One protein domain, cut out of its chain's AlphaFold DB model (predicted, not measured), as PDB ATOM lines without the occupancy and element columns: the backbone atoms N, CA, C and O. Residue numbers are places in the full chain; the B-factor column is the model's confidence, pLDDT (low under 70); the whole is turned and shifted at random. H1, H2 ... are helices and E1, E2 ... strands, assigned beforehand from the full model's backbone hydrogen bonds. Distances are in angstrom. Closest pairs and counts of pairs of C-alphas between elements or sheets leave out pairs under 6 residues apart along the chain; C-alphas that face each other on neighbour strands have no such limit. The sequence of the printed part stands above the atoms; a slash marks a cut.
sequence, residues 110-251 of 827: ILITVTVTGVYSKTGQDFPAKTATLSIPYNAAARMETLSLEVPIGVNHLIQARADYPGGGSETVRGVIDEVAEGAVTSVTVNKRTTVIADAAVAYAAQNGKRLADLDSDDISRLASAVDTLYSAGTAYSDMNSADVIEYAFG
ATOM      1  N   ILE A 110     -17.290  32.839  16.892       65.00
ATOM      2  CA  ILE A 110     -18.572  32.674  16.197       65.00
ATOM      3  C   ILE A 110     -18.369  33.132  14.754       65.00
ATOM      4  O   ILE A 110     -18.041  34.296  14.511       65.00
ATOM      5  N   LEU A 111     -18.576  32.228  13.796       64.88
ATOM      6  CA  LEU A 111     -18.585  32.593  12.386       64.88
ATOM      7  C   LEU A 111     -19.991  33.078  12.029       64.88
ATOM      8  O   LEU A 111     -20.943  32.295  12.012       64.88
ATOM      9  N   ILE A 112     -20.123  34.374  11.764       66.88
ATOM     10  CA  ILE A 112     -21.358  34.969  11.264       66.88
ATOM     11  C   ILE A 112     -21.216  35.109   9.756       66.88
ATOM     12  O   ILE A 112     -20.408  35.885   9.247       66.88
ATOM     13  N   THR A 113     -22.021  34.348   9.031       66.00
ATOM     14  CA  THR A 113     -22.155  34.491   7.587       66.00
ATOM     15  C   THR A 113     -23.399  35.319   7.311       66.00
ATOM     16  O   THR A 113     -24.517  34.891   7.608       66.00
ATOM     17  N   VAL A 114     -23.207  36.516   6.763       66.56
ATOM     18  CA  VAL A 114     -24.306  37.337   6.255       66.56
ATOM     19  C   VAL A 114     -24.410  37.072   4.764       66.56
ATOM     20  O   VAL A 114     -23.501  37.367   3.988       66.56
ATOM     21  N   THR A 115     -25.529  36.491   4.369       68.25
ATOM     22  CA  THR A 115     -25.876  36.261   2.975       68.25
ATOM     23  C   THR A 115     -27.020  37.196   2.626       68.25
ATOM     24  O   THR A 115     -28.114  37.103   3.184       68.25
ATOM     25  N   VAL A 116     -26.768  38.110   1.696       66.94
ATOM     26  CA  VAL A 116     -27.830  38.890   1.071       66.94
ATOM     27  C   VAL A 116     -28.246  38.150  -0.186       66.94
ATOM     28  O   VAL A 116     -27.478  38.019  -1.144       66.94
ATOM     29  N   THR A 117     -29.475  37.653  -0.159       64.62
ATOM     30  CA  THR A 117     -30.096  36.978  -1.291       64.62
ATOM     31  C   THR A 117     -31.272  37.833  -1.694       64.62
ATOM     32  O   THR A 117     -32.308  37.822  -1.044       64.62
ATOM     33  N   GLY A 118     -31.105  38.625  -2.738       62.53
ATOM     34  CA  GLY A 118     -32.196  39.410  -3.282       62.53
ATOM     35  C   GLY A 118     -32.478  38.997  -4.712       62.53
ATOM     36  O   GLY A 118     -31.751  38.226  -5.338       62.53
ATOM     37  N   VAL A 119     -33.561  39.539  -5.229       56.50
ATOM     38  CA  VAL A 119     -34.085  39.188  -6.531       56.50
ATOM     39  C   VAL A 119     -34.351  40.499  -7.272       56.50
ATOM     40  O   VAL A 119     -35.278  41.198  -6.877       56.50
ATOM     41  N   TYR A 120     -33.561  40.853  -8.310       58.16
ATOM     42  CA  TYR A 120     -33.824  42.072  -9.107       58.16
ATOM     43  C   TYR A 120     -33.795  41.947 -10.618       58.16
ATOM     44  O   TYR A 120     -32.773  41.693 -11.250       58.16
ATOM     45  N   SER A 121     -34.941  42.352 -11.165       42.66
ATOM     46  CA  SER A 121     -35.112  43.376 -12.200       42.66
ATOM     47  C   SER A 121     -36.628  43.577 -12.397       42.66
ATOM     48  O   SER A 121     -37.385  42.628 -12.167       42.66
ATOM     49  N   LYS A 122     -37.070  44.729 -12.941       46.69
ATOM     50  CA  LYS A 122     -38.399  44.900 -13.590       46.69
ATOM     51  C   LYS A 122     -38.715  43.798 -14.631       46.69
ATOM     52  O   LYS A 122     -39.838  43.712 -15.109       46.69
ATOM     53  N   THR A 123     -37.732  42.968 -14.992       50.09
ATOM     54  CA  THR A 123     -37.810  41.849 -15.944       50.09
ATOM     55  C   THR A 123     -37.591  40.449 -15.343       50.09
ATOM     56  O   THR A 123     -37.486  39.488 -16.100       50.09
ATOM     57  N   GLY A 124     -37.549  40.274 -14.015       52.72
ATOM     58  CA  GLY A 124     -37.779  38.936 -13.443       52.72
ATOM     59  C   GLY A 124     -36.575  38.020 -13.163       52.72
ATOM     60  O   GLY A 124     -36.794  36.825 -13.001       52.72
ATOM     61  N   GLN A 125     -35.329  38.507 -13.083       56.53
ATOM     62  CA  GLN A 125     -34.163  37.648 -12.778       56.53
ATOM     63  C   GLN A 125     -33.696  37.773 -11.316       56.53
ATOM     64  O   GLN A 125     -33.814  38.842 -10.713       56.53
ATOM     65  N   ASP A 126     -33.196  36.677 -10.743       61.53
ATOM     66  CA  ASP A 126     -32.595  36.628  -9.403       61.53
ATOM     67  C   ASP A 126     -31.110  37.002  -9.508       61.53
ATOM     68  O   ASP A 126     -30.441  36.576 -10.453       61.53
ATOM     69  N   PHE A 127     -30.563  37.783  -8.565       66.44
ATOM     70  CA  PHE A 127     -29.119  38.034  -8.568       66.44
ATOM     71  C   PHE A 127     -28.393  36.982  -7.713       66.44
ATOM     72  O   PHE A 127     -28.941  36.513  -6.713       66.44
ATOM     73  N   PRO A 128     -27.159  36.586  -8.076       68.88
ATOM     74  CA  PRO A 128     -26.411  35.603  -7.302       68.88
ATOM     75  C   PRO A 128     -26.220  36.089  -5.865       68.88
ATOM     76  O   PRO A 128     -25.762  37.216  -5.667       68.88
ATOM     77  N   ALA A 129     -26.527  35.241  -4.879       70.50
ATOM     78  CA  ALA A 129     -26.390  35.587  -3.468       70.50
ATOM     79  C   ALA A 129     -25.006  36.192  -3.184       70.50
ATOM     80  O   ALA A 129     -23.967  35.612  -3.522       70.50
ATOM     81  N   LYS A 130     -24.998  37.378  -2.578       75.44
ATOM     82  CA  LYS A 130     -23.774  38.053  -2.156       75.44
ATOM     83  C   LYS A 130     -23.545  37.709  -0.695       75.44
ATOM     84  O   LYS A 130     -24.383  37.983   0.159       75.44
ATOM     85  N   THR A 131     -22.410  37.081  -0.417       73.19
ATOM     86  CA  THR A 131     -22.065  36.628   0.930       73.19
ATOM     87  C   THR A 131     -20.865  37.402   1.430       73.19
ATOM     88  O   THR A 131     -19.862  37.520   0.726       73.19
ATOM     89  N   ALA A 132     -20.953  37.876   2.663       71.75
ATOM     90  CA  ALA A 132     -19.807  38.346   3.413       71.75
ATOM     91  C   ALA A 132     -19.770  37.635   4.770       71.75
ATOM     92  O   ALA A 132     -20.794  37.410   5.418       71.75
ATOM     93  N   THR A 133     -18.570  37.228   5.174       68.50
ATOM     94  CA  THR A 133     -18.356  36.435   6.383       68.50
ATOM     95  C   THR A 133     -17.530  37.237   7.367       68.50
ATOM     96  O   THR A 133     -16.491  37.794   7.018       68.50
ATOM     97  N   LEU A 134     -17.991  37.257   8.610       68.62
ATOM     98  CA  LEU A 134     -17.353  37.924   9.724       68.62
ATOM     99  C   LEU A 134     -17.102  36.899  10.832       68.62
ATOM    100  O   LEU A 134     -18.001  36.148  11.205       68.62
ATOM    101  N   SER A 135     -15.878  36.849  11.352       66.06
ATOM    102  CA  SER A 135     -15.521  35.957  12.459       66.06
ATOM    103  C   SER A 135     -15.371  36.775  13.733       66.06
ATOM    104  O   SER A 135     -14.447  37.581  13.835       66.06
ATOM    105  N   ILE A 136     -16.276  36.575  14.693       64.75
ATOM    106  CA  ILE A 136     -16.300  37.328  15.951       64.75
ATOM    107  C   ILE A 136     -15.730  36.457  17.079       64.75
ATOM    108  O   ILE A 136     -16.219  35.347  17.303       64.75
ATOM    109  N   PRO A 137     -14.717  36.913  17.835       60.28
ATOM    110  CA  PRO A 137     -14.178  36.145  18.954       60.28
ATOM    111  C   PRO A 137     -15.219  35.936  20.070       60.28
ATOM    112  O   PRO A 137     -15.962  36.843  20.439       60.28
ATOM    113  N   TYR A 138     -15.239  34.723  20.637       57.09
ATOM    114  CA  TYR A 138     -16.274  34.202  21.551       57.09
ATOM    115  C   TYR A 138     -16.537  35.051  22.815       57.09
ATOM    116  O   TYR A 138     -17.617  34.985  23.397       57.09
ATOM    117  N   ASN A 139     -15.561  35.842  23.259       54.59
ATOM    118  CA  ASN A 139     -15.566  36.577  24.525       54.59
ATOM    119  C   ASN A 139     -15.647  38.111  24.380       54.59
ATOM    120  O   ASN A 139     -15.473  38.821  25.372       54.59
ATOM    121  N   ALA A 140     -15.932  38.641  23.189       50.91
ATOM    122  CA  ALA A 140     -16.197  40.068  23.017       50.91
ATOM    123  C   ALA A 140     -17.635  40.400  23.460       50.91
ATOM    124  O   ALA A 140     -18.604  39.912  22.882       50.91
ATOM    125  N   ALA A 141     -17.794  41.238  24.490       46.16
ATOM    126  CA  ALA A 141     -19.090  41.837  24.809       46.16
ATOM    127  C   ALA A 141     -19.614  42.588  23.573       46.16
ATOM    128  O   ALA A 141     -18.855  43.349  22.974       46.16
ATOM    129  N   ALA A 142     -20.878  42.335  23.212       50.06
ATOM    130  CA  ALA A 142     -21.560  42.784  21.998       50.06
ATOM    131  C   ALA A 142     -21.084  44.158  21.489       50.06
ATOM    132  O   ALA A 142     -21.559  45.206  21.924       50.06
ATOM    133  N   ARG A 143     -20.141  44.149  20.543       46.47
ATOM    134  CA  ARG A 143     -19.885  45.284  19.662       46.47
ATOM    135  C   ARG A 143     -20.587  44.985  18.346       46.47
ATOM    136  O   ARG A 143     -20.387  43.915  17.781       46.47
ATOM    137  N   MET A 144     -21.435  45.913  17.896       49.59
ATOM    138  CA  MET A 144     -21.978  45.895  16.539       49.59
ATOM    139  C   MET A 144     -20.808  46.045  15.571       49.59
ATOM    140  O   MET A 144     -20.247  47.133  15.441       49.59
ATOM    141  N   GLU A 145     -20.413  44.960  14.920       53.81
ATOM    142  CA  GLU A 145     -19.503  45.040  13.785       53.81
ATOM    143  C   GLU A 145     -20.338  45.243  12.526       53.81
ATOM    144  O   GLU A 145     -21.183  44.426  12.164       53.81
ATOM    145  N   THR A 146     -20.150  46.407  11.910       56.62
ATOM    146  CA  THR A 146     -20.856  46.792  10.695       56.62
ATOM    147  C   THR A 146     -20.206  46.093   9.511       56.62
ATOM    148  O   THR A 146     -19.046  46.353   9.193       56.62
ATOM    149  N   LEU A 147     -20.955  45.206   8.863       65.81
ATOM    150  CA  LEU A 147     -20.530  44.579   7.621       65.81
ATOM    151  C   LEU A 147     -21.108  45.365   6.449       65.81
ATOM    152  O   LEU A 147     -22.328  45.451   6.314       65.81
ATOM    153  N   SER A 148     -20.227  45.926   5.626       67.50
ATOM    154  CA  SER A 148     -20.602  46.633   4.407       67.50
ATOM    155  C   SER A 148     -20.565  45.673   3.223       67.50
ATOM    156  O   SER A 148     -19.507  45.126   2.907       67.50
ATOM    157  N   LEU A 149     -21.707  45.463   2.573       75.38
ATOM    158  CA  LEU A 149     -21.829  44.620   1.386       75.38
ATOM    159  C   LEU A 149     -22.390  45.439   0.227       75.38
ATOM    160  O   LEU A 149     -23.445  46.055   0.347       75.38
ATOM    161  N   GLU A 150     -21.687  45.419  -0.899       78.38
ATOM    162  CA  GLU A 150     -22.151  46.055  -2.125       78.38
ATOM    163  C   GLU A 150     -23.135  45.135  -2.862       78.38
ATOM    164  O   GLU A 150     -22.821  43.973  -3.153       78.38
ATOM    165  N   VAL A 151     -24.330  45.652  -3.151       77.19
ATOM    166  CA  VAL A 151     -25.410  44.917  -3.826       77.19
ATOM    167  C   VAL A 151     -26.088  45.783  -4.898       77.19
ATOM    168  O   VAL A 151     -26.030  47.008  -4.798       77.19
ATOM    169  N   PRO A 152     -26.747  45.185  -5.908       77.12
ATOM    170  CA  PRO A 152     -27.534  45.939  -6.888       77.12
ATOM    171  C   PRO A 152     -28.661  46.753  -6.238       77.12
ATOM    172  O   PRO A 152     -29.172  46.347  -5.196       77.12
ATOM    173  N   ILE A 153     -29.069  47.857  -6.868       77.06
ATOM    174  CA  ILE A 153     -30.218  48.670  -6.426       77.06
ATOM    175  C   ILE A 153     -31.561  47.926  -6.551       77.06
ATOM    176  O   ILE A 153     -31.735  47.118  -7.470       77.06
ATOM    177  N   GLY A 154     -32.530  48.228  -5.675       75.94
ATOM    178  CA  GLY A 154     -33.841  47.562  -5.680       75.94
ATOM    179  C   GLY A 154     -34.698  47.695  -4.404       75.94
ATOM    180  O   GLY A 154     -34.212  48.171  -3.387       75.94
ATOM    181  N   VAL A 155     -35.976  47.266  -4.461       79.88
ATOM    182  CA  VAL A 155     -36.976  47.285  -3.356       79.88
ATOM    183  C   VAL A 155     -37.414  45.920  -2.789       79.88
ATOM    184  O   VAL A 155     -37.790  45.031  -3.560       79.88
ATOM    185  N   ASN A 156     -37.372  45.723  -1.473       79.50
ATOM    186  CA  ASN A 156     -37.626  44.450  -0.764       79.50
ATOM    187  C   ASN A 156     -36.507  43.387  -0.884       79.50
ATOM    188  O   ASN A 156     -36.765  42.209  -1.155       79.50
ATOM    189  N   HIS A 157     -35.245  43.766  -0.649       81.44
ATOM    190  CA  HIS A 157     -34.145  42.793  -0.562       81.44
ATOM    191  C   HIS A 157     -34.280  41.914   0.690       81.44
ATOM    192  O   HIS A 157     -34.440  42.427   1.797       81.44
ATOM    193  N   LEU A 158     -34.119  40.592   0.545       83.38
ATOM    194  CA  LEU A 158     -34.041  39.681   1.686       83.38
ATOM    195  C   LEU A 158     -32.593  39.572   2.180       83.38
ATOM    196  O   LEU A 158     -31.685  39.113   1.480       83.38
ATOM    197  N   ILE A 159     -32.381  39.967   3.429       83.81
ATOM    198  CA  ILE A 159     -31.113  39.776   4.124       83.81
ATOM    199  C   ILE A 159     -31.236  38.616   5.110       83.81
ATOM    200  O   ILE A 159     -32.183  38.541   5.892       83.81
ATOM    201  N   GLN A 160     -30.260  37.711   5.082       82.38
ATOM    202  CA  GLN A 160     -30.171  36.588   6.003       82.38
ATOM    203  C   GLN A 160     -28.814  36.597   6.709       82.38
ATOM    204  O   GLN A 160     -27.764  36.577   6.071       82.38
ATOM    205  N   ALA A 161     -28.823  36.559   8.039       80.12
ATOM    206  CA  ALA A 161     -27.622  36.370   8.842       80.12
ATOM    207  C   ALA A 161     -27.690  35.023   9.560       80.12
ATOM    208  O   ALA A 161     -28.642  34.744  10.291       80.12
ATOM    209  N   ARG A 162     -26.671  34.187   9.353       79.88
ATOM    210  CA  ARG A 162     -26.524  32.882   9.999       79.88
ATOM    211  C   ARG A 162     -25.293  32.887  10.896       79.88
ATOM    212  O   ARG A 162     -24.197  33.192  10.433       79.88
ATOM    213  N   ALA A 163     -25.480  32.532  12.162       73.50
ATOM    214  CA  ALA A 163     -24.400  32.310  13.113       73.50
ATOM    215  C   ALA A 163     -24.215  30.808  13.332       73.50
ATOM    216  O   ALA A 163     -25.162  30.118  13.717       73.50
ATOM    217  N   ASP A 164     -23.001  30.314  13.101       72.38
ATOM    218  CA  ASP A 164     -22.602  28.937  13.386       72.38
ATOM    219  C   ASP A 164     -21.765  28.893  14.671       72.38
ATOM    220  O   ASP A 164     -20.755  29.591  14.805       72.38
ATOM    221  N   TYR A 165     -22.193  28.071  15.630       69.81
ATOM    222  CA  TYR A 165     -21.561  27.962  16.942       69.81
ATOM    223  C   TYR A 165     -20.564  26.790  16.985       69.81
ATOM    224  O   TYR A 165     -20.896  25.697  16.515       69.81
ATOM    225  N   PRO A 166     -19.385  26.953  17.624       57.06
ATOM    226  CA  PRO A 166     -18.296  25.966  17.618       57.06
ATOM    227  C   PRO A 166     -18.628  24.534  18.080       57.06
ATOM    228  O   PRO A 166     -17.851  23.627  17.807       57.06
ATOM    229  N   GLY A 167     -19.760  24.291  18.751       61.44
ATOM    230  CA  GLY A 167     -20.204  22.940  19.133       61.44
ATOM    231  C   GLY A 167     -21.530  22.497  18.521       61.44
ATOM    232  O   GLY A 167     -22.298  21.792  19.173       61.44
ATOM    233  N   GLY A 168     -21.789  22.903  17.276       61.28
ATOM    234  CA  GLY A 168     -22.760  22.227  16.408       61.28
ATOM    235  C   GLY A 168     -24.186  22.783  16.420       61.28
ATOM    236  O   GLY A 168     -25.109  22.080  16.022       61.28
ATOM    237  N   GLY A 169     -24.387  24.029  16.851       67.62
ATOM    238  CA  GLY A 169     -25.659  24.744  16.695       67.62
ATOM    239  C   GLY A 169     -25.558  25.842  15.639       67.62
ATOM    240  O   GLY A 169     -24.479  26.393  15.441       67.62
ATOM    241  N   SER A 170     -26.673  26.209  15.005       70.75
ATOM    242  CA  SER A 170     -26.741  27.419  14.176       70.75
ATOM    243  C   SER A 170     -28.041  28.182  14.405       70.75
ATOM    244  O   SER A 170     -29.095  27.553  14.490       70.75
ATOM    245  N   GLU A 171     -27.980  29.513  14.467       74.81
ATOM    246  CA  GLU A 171     -29.152  30.404  14.498       74.81
ATOM    247  C   GLU A 171     -29.195  31.231  13.208       74.81
ATOM    248  O   GLU A 171     -28.158  31.642  12.687       74.81
ATOM    249  N   THR A 172     -30.391  31.441  12.655       79.75
ATOM    250  CA  THR A 172     -30.598  32.262  11.454       79.75
ATOM    251  C   THR A 172     -31.636  33.333  11.745       79.75
ATOM    252  O   THR A 172     -32.724  33.019  12.225       79.75
ATOM    253  N   VAL A 173     -31.300  34.586  11.447       82.50
ATOM    254  CA  VAL A 173     -32.227  35.722  11.494       82.50
ATOM    255  C   VAL A 173     -32.335  36.370  10.120       82.50
ATOM    256  O   VAL A 173     -31.380  36.353   9.336       82.50
ATOM    257  N   ARG A 174     -33.513  36.911   9.817       85.06
ATOM    258  CA  ARG A 174     -33.853  37.493   8.518       85.06
ATOM    259  C   ARG A 174     -34.459  38.883   8.677       85.06
ATOM    260  O   ARG A 174     -34.931  39.257   9.751       85.06
ATOM    261  N   GLY A 175     -34.436  39.648   7.597       84.69
ATOM    262  CA  GLY A 175     -35.150  40.913   7.476       84.69
ATOM    263  C   GLY A 175     -35.365  41.270   6.012       84.69
ATOM    264  O   GLY A 175     -34.672  40.751   5.136       84.69
ATOM    265  N   VAL A 176     -36.329  42.151   5.770       85.62
ATOM    266  CA  VAL A 176     -36.579  42.745   4.455       85.62
ATOM    267  C   VAL A 176     -36.055  44.175   4.484       85.62
ATOM    268  O   VAL A 176     -36.211  44.871   5.486       85.62
ATOM    269  N   ILE A 177     -35.366  44.574   3.421       82.50
ATOM    270  CA  ILE A 177     -34.886  45.939   3.217       82.50
ATOM    271  C   ILE A 177     -35.781  46.572   2.168       82.50
ATOM    272  O   ILE A 177     -35.770  46.128   1.018       82.50
ATOM    273  N   ASP A 178     -36.512  47.602   2.573       79.50
ATOM    274  CA  ASP A 178     -37.531  48.239   1.742       79.50
ATOM    275  C   ASP A 178     -36.940  48.804   0.445       79.50
ATOM    276  O   ASP A 178     -37.499  48.562  -0.617       79.50
ATOM    277  N   GLU A 179     -35.776  49.470   0.495       82.81
ATOM    278  CA  GLU A 179     -35.104  50.010  -0.695       82.81
ATOM    279  C   GLU A 179     -33.572  50.135  -0.541       82.81
ATOM    280  O   GLU A 179     -33.042  50.539   0.500       82.81
ATOM    281  N   VAL A 180     -32.847  49.817  -1.616       79.06
ATOM    282  CA  VAL A 180     -31.418  50.087  -1.809       79.06
ATOM    283  C   VAL A 180     -31.257  50.996  -3.025       79.06
ATOM    284  O   VAL A 180     -31.498  50.577  -4.157       79.06
ATOM    285  N   ALA A 181     -30.826  52.235  -2.789       78.69
ATOM    286  CA  ALA A 181     -30.595  53.234  -3.832       78.69
ATOM    287  C   ALA A 181     -29.117  53.301  -4.263       78.69
ATOM    288  O   ALA A 181     -28.213  52.892  -3.530       78.69
ATOM    289  N   GLU A 182     -28.863  53.828  -5.465       81.00
ATOM    290  CA  GLU A 182     -27.514  53.906  -6.043       81.00
ATOM    291  C   GLU A 182     -26.599  54.791  -5.188       81.00
ATOM    292  O   GLU A 182     -26.945  55.924  -4.854       81.00
ATOM    293  N   GLY A 183     -25.437  54.260  -4.799       73.00
ATOM    294  CA  GLY A 183     -24.471  54.970  -3.953       73.00
ATOM    295  C   GLY A 183     -24.925  55.241  -2.510       73.00
ATOM    296  O   GLY A 183     -24.172  55.849  -1.748       73.00
ATOM    297  N   ALA A 184     -26.124  54.799  -2.109       76.19
ATOM    298  CA  ALA A 184     -26.647  54.996  -0.761       76.19
ATOM    299  C   ALA A 184     -26.147  53.917   0.212       76.19
ATOM    300  O   ALA A 184     -25.921  52.767  -0.170       76.19
ATOM    301  N   VAL A 185     -26.007  54.294   1.488       77.12
ATOM    302  CA  VAL A 185     -25.747  53.359   2.589       77.12
ATOM    303  C   VAL A 185     -27.063  53.073   3.307       77.12
ATOM    304  O   VAL A 185     -27.554  53.927   4.044       77.12
ATOM    305  N   THR A 186     -27.624  51.879   3.118       77.38
ATOM    306  CA  THR A 186     -28.848  51.446   3.812       77.38
ATOM    307  C   THR A 186     -28.478  50.597   5.019       77.38
ATOM    308  O   THR A 186     -27.750  49.609   4.888       77.38
ATOM    309  N   SER A 187     -28.971  50.965   6.203       74.19
ATOM    310  CA  SER A 187     -28.770  50.184   7.422       74.19
ATOM    311  C   SER A 187     -30.002  49.350   7.763       74.19
ATOM    312  O   SER A 187     -31.133  49.814   7.656       74.19
ATOM    313  N   VAL A 188     -29.793  48.099   8.173       74.31
ATOM    314  CA  VAL A 188     -30.885  47.190   8.558       74.31
ATOM    315  C   VAL A 188     -30.545  46.463   9.847       74.31
ATOM    316  O   VAL A 188     -29.413  46.015  10.039       74.31
ATOM    317  N   THR A 189     -31.531  46.332  10.735       79.00
ATOM    318  CA  THR A 189     -31.418  45.489  11.928       79.00
ATOM    319  C   THR A 189     -32.141  44.174  11.690       79.00
ATOM    320  O   THR A 189     -33.335  44.187  11.409       79.00
ATOM    321  N   VAL A 190     -31.444  43.046  11.835       80.31
ATOM    322  CA  VAL A 190     -32.061  41.712  11.747       80.31
ATOM    323  C   VAL A 190     -32.095  41.038  13.118       80.31
ATOM    324  O   VAL A 190     -31.074  40.933  13.805       80.31
ATOM    325  N   ASN A 191     -33.290  40.622  13.535       81.69
ATOM    326  CA  ASN A 191     -33.584  39.970  14.810       81.69
ATOM    327  C   ASN A 191     -34.812  39.043  14.672       81.69
ATOM    328  O   ASN A 191     -35.369  38.890  13.591       81.69
ATOM    329  N   LYS A 192     -35.276  38.431  15.769       83.62
ATOM    330  CA  LYS A 192     -36.420  37.497  15.731       83.62
ATOM    331  C   LYS A 192     -37.726  38.122  15.225       83.62
ATOM    332  O   LYS A 192     -38.454  37.447  14.509       83.62
ATOM    333  N   ARG A 193     -38.009  39.391  15.546       88.25
ATOM    334  CA  ARG A 193     -39.206  40.098  15.058       88.25
ATOM    335  C   ARG A 193     -39.150  40.254  13.544       88.25
ATOM    336  O   ARG A 193     -40.096  39.900  12.849       88.25
ATOM    337  N   THR A 194     -38.030  40.756  13.027       88.81
ATOM    338  CA  THR A 194     -37.872  40.955  11.580       88.81
ATOM    339  C   THR A 194     -37.832  39.632  10.823       88.81
ATOM    340  O   THR A 194     -38.262  39.602   9.677       88.81
ATOM    341  N   THR A 195     -37.393  38.536  11.458       88.50
ATOM    342  CA  THR A 195     -37.463  37.193  10.867       88.50
ATOM    343  C   THR A 195     -38.903  36.768  10.622       88.50
ATOM    344  O   THR A 195     -39.210  36.356   9.512       88.50
ATOM    345  N   VAL A 196     -39.796  36.921  11.609       90.19
ATOM    346  CA  VAL A 196     -41.216  36.553  11.449       90.19
ATOM    347  C   VAL A 196     -41.865  37.381  10.339       90.19
ATOM    348  O   VAL A 196     -42.569  36.832   9.498       90.19
ATOM    349  N   ILE A 197     -41.577  38.686  10.285       91.06
ATOM    350  CA  ILE A 197     -42.088  39.571   9.226       91.06
ATOM    351  C   ILE A 197     -41.562  39.134   7.854       91.06
ATOM    352  O   ILE A 197     -42.337  39.005   6.912       91.06
ATOM    353  N   ALA A 198     -40.259  38.868   7.738       88.62
ATOM    354  CA  ALA A 198     -39.643  38.445   6.485       88.62
ATOM    355  C   ALA A 198     -40.174  37.084   6.012       88.62
ATOM    356  O   ALA A 198     -40.490  36.921   4.835       88.62
ATOM    357  N   ASP A 199     -40.324  36.121   6.921       88.88
ATOM    358  CA  ASP A 199     -40.854  34.795   6.604       88.88
ATOM    359  C   ASP A 199     -42.346  34.858   6.239       88.88
ATOM    360  O   ASP A 199     -42.792  34.112   5.364       88.88
ATOM    361  N   ALA A 200     -43.123  35.754   6.856       89.31
ATOM    362  CA  ALA A 200     -44.511  36.005   6.481       89.31
ATOM    363  C   ALA A 200     -44.621  36.698   5.117       89.31
ATOM    364  O   ALA A 200     -45.430  36.281   4.296       89.31
ATOM    365  N   ALA A 201     -43.767  37.681   4.821       88.94
ATOM    366  CA  ALA A 201     -43.743  38.361   3.524       88.94
ATOM    367  C   ALA A 201     -43.361  37.404   2.384       88.94
ATOM    368  O   ALA A 201     -44.025  37.368   1.350       88.94
ATOM    369  N   VAL A 202     -42.343  36.561   2.588       86.94
ATOM    370  CA  VAL A 202     -41.953  35.531   1.612       86.94
ATOM    371  C   VAL A 202     -43.080  34.516   1.405       86.94
ATOM    372  O   VAL A 202     -43.393  34.176   0.263       86.94
ATOM    373  N   ALA A 203     -43.718  34.051   2.483       85.31
ATOM    374  CA  ALA A 203     -44.839  33.121   2.390       85.31
ATOM    375  C   ALA A 203     -46.061  33.753   1.706       85.31
ATOM    376  O   ALA A 203     -46.691  33.102   0.876       85.31
ATOM    377  N   TYR A 204     -46.367  35.019   1.995       86.81
ATOM    378  CA  TYR A 204     -47.471  35.758   1.389       86.81
ATOM    379  C   TYR A 204     -47.259  35.967  -0.109       86.81
ATOM    380  O   TYR A 204     -48.155  35.674  -0.904       86.81
ATOM    381  N   ALA A 205     -46.060  36.401  -0.509       83.62
ATOM    382  CA  ALA A 205     -45.702  36.523  -1.915       83.62
ATOM    383  C   ALA A 205     -45.882  35.176  -2.633       83.62
ATOM    384  O   ALA A 205     -46.594  35.100  -3.634       83.62
ATOM    385  N   ALA A 206     -45.350  34.092  -2.055       80.69
ATOM    386  CA  ALA A 206     -45.470  32.749  -2.617       80.69
ATOM    387  C   ALA A 206     -46.928  32.263  -2.725       80.69
ATOM    388  O   ALA A 206     -47.309  31.727  -3.766       80.69
ATOM    389  N   GLN A 207     -47.758  32.477  -1.696       79.50
ATOM    390  CA  GLN A 207     -49.185  32.118  -1.712       79.50
ATOM    391  C   GLN A 207     -49.954  32.832  -2.828       79.50
ATOM    392  O   GLN A 207     -50.885  32.262  -3.392       79.50
ATOM    393  N   ASN A 208     -49.546  34.053  -3.173       79.31
ATOM    394  CA  ASN A 208     -50.194  34.872  -4.195       79.31
ATOM    395  C   ASN A 208     -49.505  34.794  -5.567       79.31
ATOM    396  O   ASN A 208     -49.821  35.581  -6.457       79.31
ATOM    397  N   GLY A 209     -48.554  33.871  -5.752       77.50
ATOM    398  CA  GLY A 209     -47.798  33.731  -7.002       77.50
ATOM    399  C   GLY A 209     -46.935  34.950  -7.352       77.50
ATOM    400  O   GLY A 209     -46.541  35.107  -8.507       77.50
ATOM    401  N   LYS A 210     -46.657  35.814  -6.371       80.19
ATOM    402  CA  LYS A 210     -45.828  37.016  -6.484       80.19
ATOM    403  C   LYS A 210     -44.397  36.731  -6.028       80.19
ATOM    404  O   LYS A 210     -44.135  35.799  -5.263       80.19
ATOM    405  N   ARG A 211     -43.454  37.567  -6.455       79.88
ATOM    406  CA  ARG A 211     -42.095  37.607  -5.894       79.88
ATOM    407  C   ARG A 211     -42.073  38.603  -4.735       79.88
ATOM    408  O   ARG A 211     -42.915  39.491  -4.664       79.88
ATOM    409  N   LEU A 212     -41.089  38.496  -3.842       82.00
ATOM    410  CA  LEU A 212     -40.967  39.420  -2.704       82.00
ATOM    411  C   LEU A 212     -40.830  40.893  -3.153       82.00
ATOM    412  O   LEU A 212     -41.374  41.788  -2.519       82.00
ATOM    413  N   ALA A 213     -40.164  41.131  -4.287       76.94
ATOM    414  CA  ALA A 213     -40.028  42.456  -4.896       76.94
ATOM    415  C   ALA A 213     -41.335  43.014  -5.503       76.94
ATOM    416  O   ALA A 213     -41.388  44.197  -5.816       76.94
ATOM    417  N   ASP A 214     -42.369  42.181  -5.679       79.44
ATOM    418  CA  ASP A 214     -43.680  42.593  -6.211       79.44
ATOM    419  C   ASP A 214     -44.680  42.945  -5.092       79.44
ATOM    420  O   ASP A 214     -45.839  43.263  -5.374       79.44
ATOM    421  N   LEU A 215     -44.268  42.821  -3.827       81.50
ATOM    422  CA  LEU A 215     -45.050  43.317  -2.700       81.50
ATOM    423  C   LEU A 215     -44.881  44.828  -2.591       81.50
ATOM    424  O   LEU A 215     -43.769  45.343  -2.724       81.50
ATOM    425  N   ASP A 216     -45.977  45.531  -2.336       82.94
ATOM    426  CA  ASP A 216     -45.895  46.948  -2.008       82.94
ATOM    427  C   ASP A 216     -45.427  47.159  -0.553       82.94
ATOM    428  O   ASP A 216     -45.372  46.238   0.271       82.94
ATOM    429  N   SER A 217     -45.035  48.395  -0.239       77.00
ATOM    430  CA  SER A 217     -44.615  48.783   1.114       77.00
ATOM    431  C   SER A 217     -45.736  48.637   2.146       77.00
ATOM    432  O   SER A 217     -45.464  48.462   3.339       77.00
ATOM    433  N   ASP A 218     -46.990  48.701   1.701       79.06
ATOM    434  CA  ASP A 218     -48.170  48.649   2.557       79.06
ATOM    435  C   ASP A 218     -48.436  47.214   3.027       79.06
ATOM    436  O   ASP A 218     -48.715  46.999   4.206       79.06
ATOM    437  N   ASP A 219     -48.251  46.220   2.164       83.88
ATOM    438  CA  ASP A 219     -48.335  44.794   2.469       83.88
ATOM    439  C   ASP A 219     -47.307  44.413   3.545       83.88
ATOM    440  O   ASP A 219     -47.642  43.762   4.543       83.88
ATOM    441  N   ILE A 220     -46.061  44.875   3.399       84.38
ATOM    442  CA  ILE A 220     -44.993  44.649   4.388       84.38
ATOM    443  C   ILE A 220     -45.323  45.356   5.709       84.38
ATOM    444  O   ILE A 220     -45.167  44.769   6.784       84.38
ATOM    445  N   SER A 221     -45.849  46.581   5.646       85.62
ATOM    446  CA  SER A 221     -46.260  47.348   6.830       85.62
ATOM    447  C   SER A 221     -47.442  46.707   7.567       85.62
ATOM    448  O   SER A 221     -47.483  46.706   8.804       85.62
ATOM    449  N   ARG A 222     -48.390  46.105   6.841       83.88
ATOM    450  CA  ARG A 222     -49.531  45.368   7.410       83.88
ATOM    451  C   ARG A 222     -49.085  44.084   8.092       83.88
ATOM    452  O   ARG A 222     -49.518  43.818   9.211       83.88
ATOM    453  N   LEU A 223     -48.171  43.336   7.479       89.44
ATOM    454  CA  LEU A 223     -47.548  42.170   8.110       89.44
ATOM    455  C   LEU A 223     -46.763  42.563   9.369       89.44
ATOM    456  O   LEU A 223     -46.888  41.903  10.400       89.44
ATOM    457  N   ALA A 224     -46.008  43.665   9.330       88.50
ATOM    458  CA  ALA A 224     -45.297  44.179  10.501       88.50
ATOM    459  C   ALA A 224     -46.255  44.558  11.643       88.50
ATOM    460  O   ALA A 224     -46.025  44.185  12.794       88.50
ATOM    461  N   SER A 225     -47.360  45.228  11.313       84.88
ATOM    462  CA  SER A 225     -48.400  45.605  12.278       84.88
ATOM    463  C   SER A 225     -49.101  44.383  12.879       84.88
ATOM    464  O   SER A 225     -49.368  44.344  14.083       84.88
ATOM    465  N   ALA A 226     -49.360  43.352  12.069       85.69
ATOM    466  CA  ALA A 226     -49.914  42.083  12.534       85.69
ATOM    467  C   ALA A 226     -48.980  41.395  13.541       85.69
ATOM    468  O   ALA A 226     -49.429  40.969  14.604       85.69
ATOM    469  N   VAL A 227     -47.674  41.357  13.256       89.12
ATOM    470  CA  VAL A 227     -46.660  40.799  14.166       89.12
ATOM    471  C   VAL A 227     -46.615  41.555  15.497       89.12
ATOM    472  O   VAL A 227     -46.622  40.921  16.553       89.12
ATOM    473  N   ASP A 228     -46.621  42.890  15.476       88.12
ATOM    474  CA  ASP A 228     -46.623  43.698  16.708       88.12
ATOM    475  C   ASP A 228     -47.883  43.471  17.546       88.12
ATOM    476  O   ASP A 228     -47.831  43.417  18.781       88.12
ATOM    477  N   THR A 229     -49.018  43.292  16.874       80.56
ATOM    478  CA  THR A 229     -50.302  43.076  17.538       80.56
ATOM    479  C   THR A 229     -50.380  41.684  18.156       80.56
ATOM    480  O   THR A 229     -50.762  41.553  19.318       80.56
ATOM    481  N   LEU A 230     -49.939  40.648  17.440       81.38
ATOM    482  CA  LEU A 230     -49.853  39.284  17.969       81.38
ATOM    483  C   LEU A 230     -48.872  39.186  19.144       81.38
ATOM    484  O   LEU A 230     -49.145  38.485  20.119       81.38
ATOM    485  N   TYR A 231     -47.759  39.924  19.094       84.38
ATOM    486  CA  TYR A 231     -46.806  39.980  20.204       84.38
ATOM    487  C   TYR A 231     -47.425  40.640  21.435       84.38
ATOM    488  O   TYR A 231     -47.334  40.117  22.546       84.38
ATOM    489  N   SER A 232     -48.121  41.759  21.228       80.50
ATOM    490  CA  SER A 232     -48.846  42.466  22.290       80.50
ATOM    491  C   SER A 232     -49.984  41.625  22.881       80.50
ATOM    492  O   SER A 232     -50.288  41.752  24.064       80.50
ATOM    493  N   ALA A 233     -50.570  40.723  22.088       69.06
ATOM    494  CA  ALA A 233     -51.568  39.749  22.528       69.06
ATOM    495  C   ALA A 233     -50.976  38.548  23.299       69.06
ATOM    496  O   ALA A 233     -51.730  37.707  23.789       69.06
ATOM    497  N   GLY A 234     -49.649  38.477  23.457       77.00
ATOM    498  CA  GLY A 234     -48.961  37.500  24.305       77.00
ATOM    499  C   GLY A 234     -48.280  36.347  23.565       77.00
ATOM    500  O   GLY A 234     -47.676  35.497  24.221       77.00
ATOM    501  N   THR A 235     -48.319  36.306  22.230       78.75
ATOM    502  CA  THR A 235     -47.621  35.275  21.446       78.75
ATOM    503  C   THR A 235     -46.141  35.637  21.313       78.75
ATOM    504  O   THR A 235     -45.796  36.696  20.792       78.75
ATOM    505  N   ALA A 236     -45.228  34.777  21.769       80.38
ATOM    506  CA  ALA A 236     -43.796  35.028  21.608       80.38
ATOM    507  C   ALA A 236     -43.375  34.897  20.132       80.38
ATOM    508  O   ALA A 236     -43.870  34.029  19.422       80.38
ATOM    509  N   TYR A 237     -42.395  35.688  19.672       83.62
ATOM    510  CA  TYR A 237     -41.904  35.609  18.282       83.62
ATOM    511  C   TYR A 237     -41.406  34.213  17.872       83.62
ATOM    512  O   TYR A 237     -41.398  33.896  16.691       83.62
ATOM    513  N   SER A 238     -40.967  33.383  18.827       78.44
ATOM    514  CA  SER A 238     -40.556  31.998  18.557       78.44
ATOM    515  C   SER A 238     -41.712  31.071  18.191       78.44
ATOM    516  O   SER A 238     -41.463  30.019  17.609       78.44
ATOM    517  N   ASP A 239     -42.934  31.455  18.549       80.81
ATOM    518  CA  ASP A 239     -44.127  30.618  18.457       80.81
ATOM    519  C   ASP A 239     -45.057  31.102  17.329       80.81
ATOM    520  O   ASP A 239     -46.021  30.425  16.985       80.81
ATOM    521  N   MET A 240     -44.759  32.262  16.731       86.38
ATOM    522  CA  MET A 240     -45.494  32.805  15.591       86.38
ATOM    523  C   MET A 240     -45.139  32.054  14.311       86.38
ATOM    524  O   MET A 240     -43.967  31.958  13.942       86.38
ATOM    525  N   ASN A 241     -46.159  31.582  13.594       84.44
ATOM    526  CA  ASN A 241     -45.993  31.029  12.256       84.44
ATOM    527  C   ASN A 241     -46.459  32.037  11.186       84.44
ATOM    528  O   ASN A 241     -47.301  32.896  11.442       84.44
ATOM    529  N   SER A 242     -45.915  31.924   9.972       84.62
ATOM    530  CA  SER A 242     -46.230  32.842   8.871       84.62
ATOM    531  C   SER A 242     -47.701  32.821   8.442       84.62
ATOM    532  O   SER A 242     -48.190  33.836   7.960       84.62
ATOM    533  N   ALA A 243     -48.411  31.697   8.584       77.88
ATOM    534  CA  ALA A 243     -49.805  31.577   8.157       77.88
ATOM    535  C   ALA A 243     -50.745  32.383   9.064       77.88
ATOM    536  O   ALA A 243     -51.568  33.132   8.547       77.88
ATOM    537  N   ASP A 244     -50.553  32.317  10.382       80.12
ATOM    538  CA  ASP A 244     -51.355  33.066  11.357       80.12
ATOM    539  C   ASP A 244     -51.153  34.580  11.193       80.12
ATOM    540  O   ASP A 244     -52.094  35.365  11.281       80.12
ATOM    541  N   VAL A 245     -49.915  35.001  10.909       85.38
ATOM    542  CA  VAL A 245     -49.593  36.413  10.645       85.38
ATOM    543  C   VAL A 245     -50.277  36.894   9.361       85.38
ATOM    544  O   VAL A 245     -50.833  37.992   9.339       85.38
ATOM    545  N   ILE A 246     -50.267  36.080   8.301       83.94
ATOM    546  CA  ILE A 246     -50.939  36.393   7.030       83.94
ATOM    547  C   ILE A 246     -52.458  36.446   7.214       83.94
ATOM    548  O   ILE A 246     -53.099  37.369   6.714       83.94
ATOM    549  N   GLU A 247     -53.037  35.495   7.943       77.81
ATOM    550  CA  GLU A 247     -54.466  35.477   8.256       77.81
ATOM    551  C   GLU A 247     -54.871  36.703   9.079       77.81
ATOM    552  O   GLU A 247     -55.893  37.324   8.799       77.81
ATOM    553  N   TYR A 248     -54.049  37.133  10.032       76.69
ATOM    554  CA  TYR A 248     -54.320  38.355  10.782       76.69
ATOM    555  C   TYR A 248     -54.232  39.615   9.901       76.69
ATOM    556  O   TYR A 248     -55.066  40.514  10.006       76.69
ATOM    557  N   ALA A 249     -53.229  39.694   9.023       79.12
ATOM    558  CA  ALA A 249     -52.998  40.865   8.176       79.12
ATOM    559  C   ALA A 249     -54.008  40.995   7.015       79.12
ATOM    560  O   ALA A 249     -54.360  42.116   6.617       79.12
ATOM    561  N   PHE A 250     -54.466  39.861   6.470       78.19
ATOM    562  CA  PHE A 250     -55.194  39.789   5.195       78.19
ATOM    563  C   PHE A 250     -56.395  38.825   5.184       78.19
ATOM    564  O   PHE A 250     -57.062  38.695   4.156       78.19
ATOM    565  N   GLY A 251     -56.692  38.141   6.289       63.16
ATOM    566  CA  GLY A 251     -57.783  37.175   6.393       63.16
ATOM    567  C   GLY A 251     -59.171  37.808   6.279       63.16
ATOM    568  O   GLY A 251     -59.523  38.770   6.961       63.16
TER     569      GLY A 251
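AT A GLANCE: This is residues 110 to 251 of the 827 residues of an uncharacterized protein of bacterium (UniProt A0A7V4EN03). A twisted sheet of four strands, in the order E2 E1 E4 E5, makes one part of this domain, with the two short strands E3 and E6 over one of its faces; at the E5 side a cluster of three crossed helices makes the other part. In that cluster H1 packs on E5 and stands up from the sheet, H2 crosses H1, and H3 packs on both helices. The printed part has 142 residues with six named strands followed by three named helices, E1 E2 E3 E4 E5 E6 H1 H2 H3; the sheet is antiparallel throughout and the class is mixed, helices and strands. The whole is compact, with a radius of gyration of the C-alphas of 15.9 A, and rounded, with spans of 46 by 41 by 25 A.

IN THESE COORDINATES: The sheet's two longest strands are E4, residues 154 to 165, 32.4 A from first to last C-alpha, and E5, residues 169 to 180, 31.9 A. E5 bends by 64 degrees at residue 177. E1, residues 110 to 117, measures 21.4 A and begins at C-alpha 110 at (-18.572, 32.674, 16.197). E2, residues 130 to 136, measures 19.6 A. E3 is residues 147 to 152, 16.2 A, and E6 is residues 185 to 190, 16.1 A. H1, residues 192 to 207, begins at C-alpha 192 at (-36.420, 37.497, 15.731) and measures 22.3 A. H2, residues 217 to 232, measures 22.5 A. H3, residues 242 to 250, measures 11.9 A and ends at C-alpha 250 at (-55.194, 39.789, 5.195).

HOW THE PARTS SIT: E2 and E5 are the edge strands of the sheet. E4 and E5 form a hairpin, antiparallel at 163 degrees, with N 161 and O 173 within hydrogen-bond range at 2.9 A. E1 and E4 are antiparallel at 159 degrees, with N 113 and O 162 at 2.8 A. E1 and E2 form the other hairpin, at 164 degrees, with N 112 and O 134 at 2.8 A. E3 and E6 pair with no named strand. The closest C-alphas of E2 and E3 are those of Ala 132 and Leu 149, 6.9 A apart. The closest of E5 and E6 are those of Gly 175 and Val 190, at 5.3 A. E3 and E6 are near each other. H1 is on the sheet, over E5, at a height over the sheet of 8.3 A, and its line rises 48 degrees: it stands up from the sheet. The closest C-alphas of H1 and E5 are those of Arg 174 and Thr 195, 4.3 A apart. H2 only grazes the sheet with its residues 217 to 220, and H3 is not on it. The helix packing is mostly crossed, with no touching pair at a shallow tilt. H1 and H2 touch at a steep tilt of 50 degrees, opposite ways, closest at the C-alphas of Ile 197 and Ala 224, 5.8 A. H1 and H3 touch, about perpendicular at 74 degrees, closest at the C-alphas of Ala 200 and Ser 242, 4.3 A. H2 and H3 touch at a tilt of 69 degrees, opposite ways, only just steep, closest at the C-alphas of Ala 226 and Ala 249, 5.5 A. E3 is apart from the three helices. In H1, H2 and H3 every O i to N i+4 pair is within hydrogen-bond range.

THE WHOLE: The two C-alphas farthest apart are those of Thr 123 and Asn 139, at 46.5 A. The printed part has no cut. The link from E1 to E2, residues 118 to 129, is long. The mean pLDDT of the printed part is 75.0; 42 residues are under 70, namely 110 to 128, 133 to 148, 165 to 169, 233 and 251.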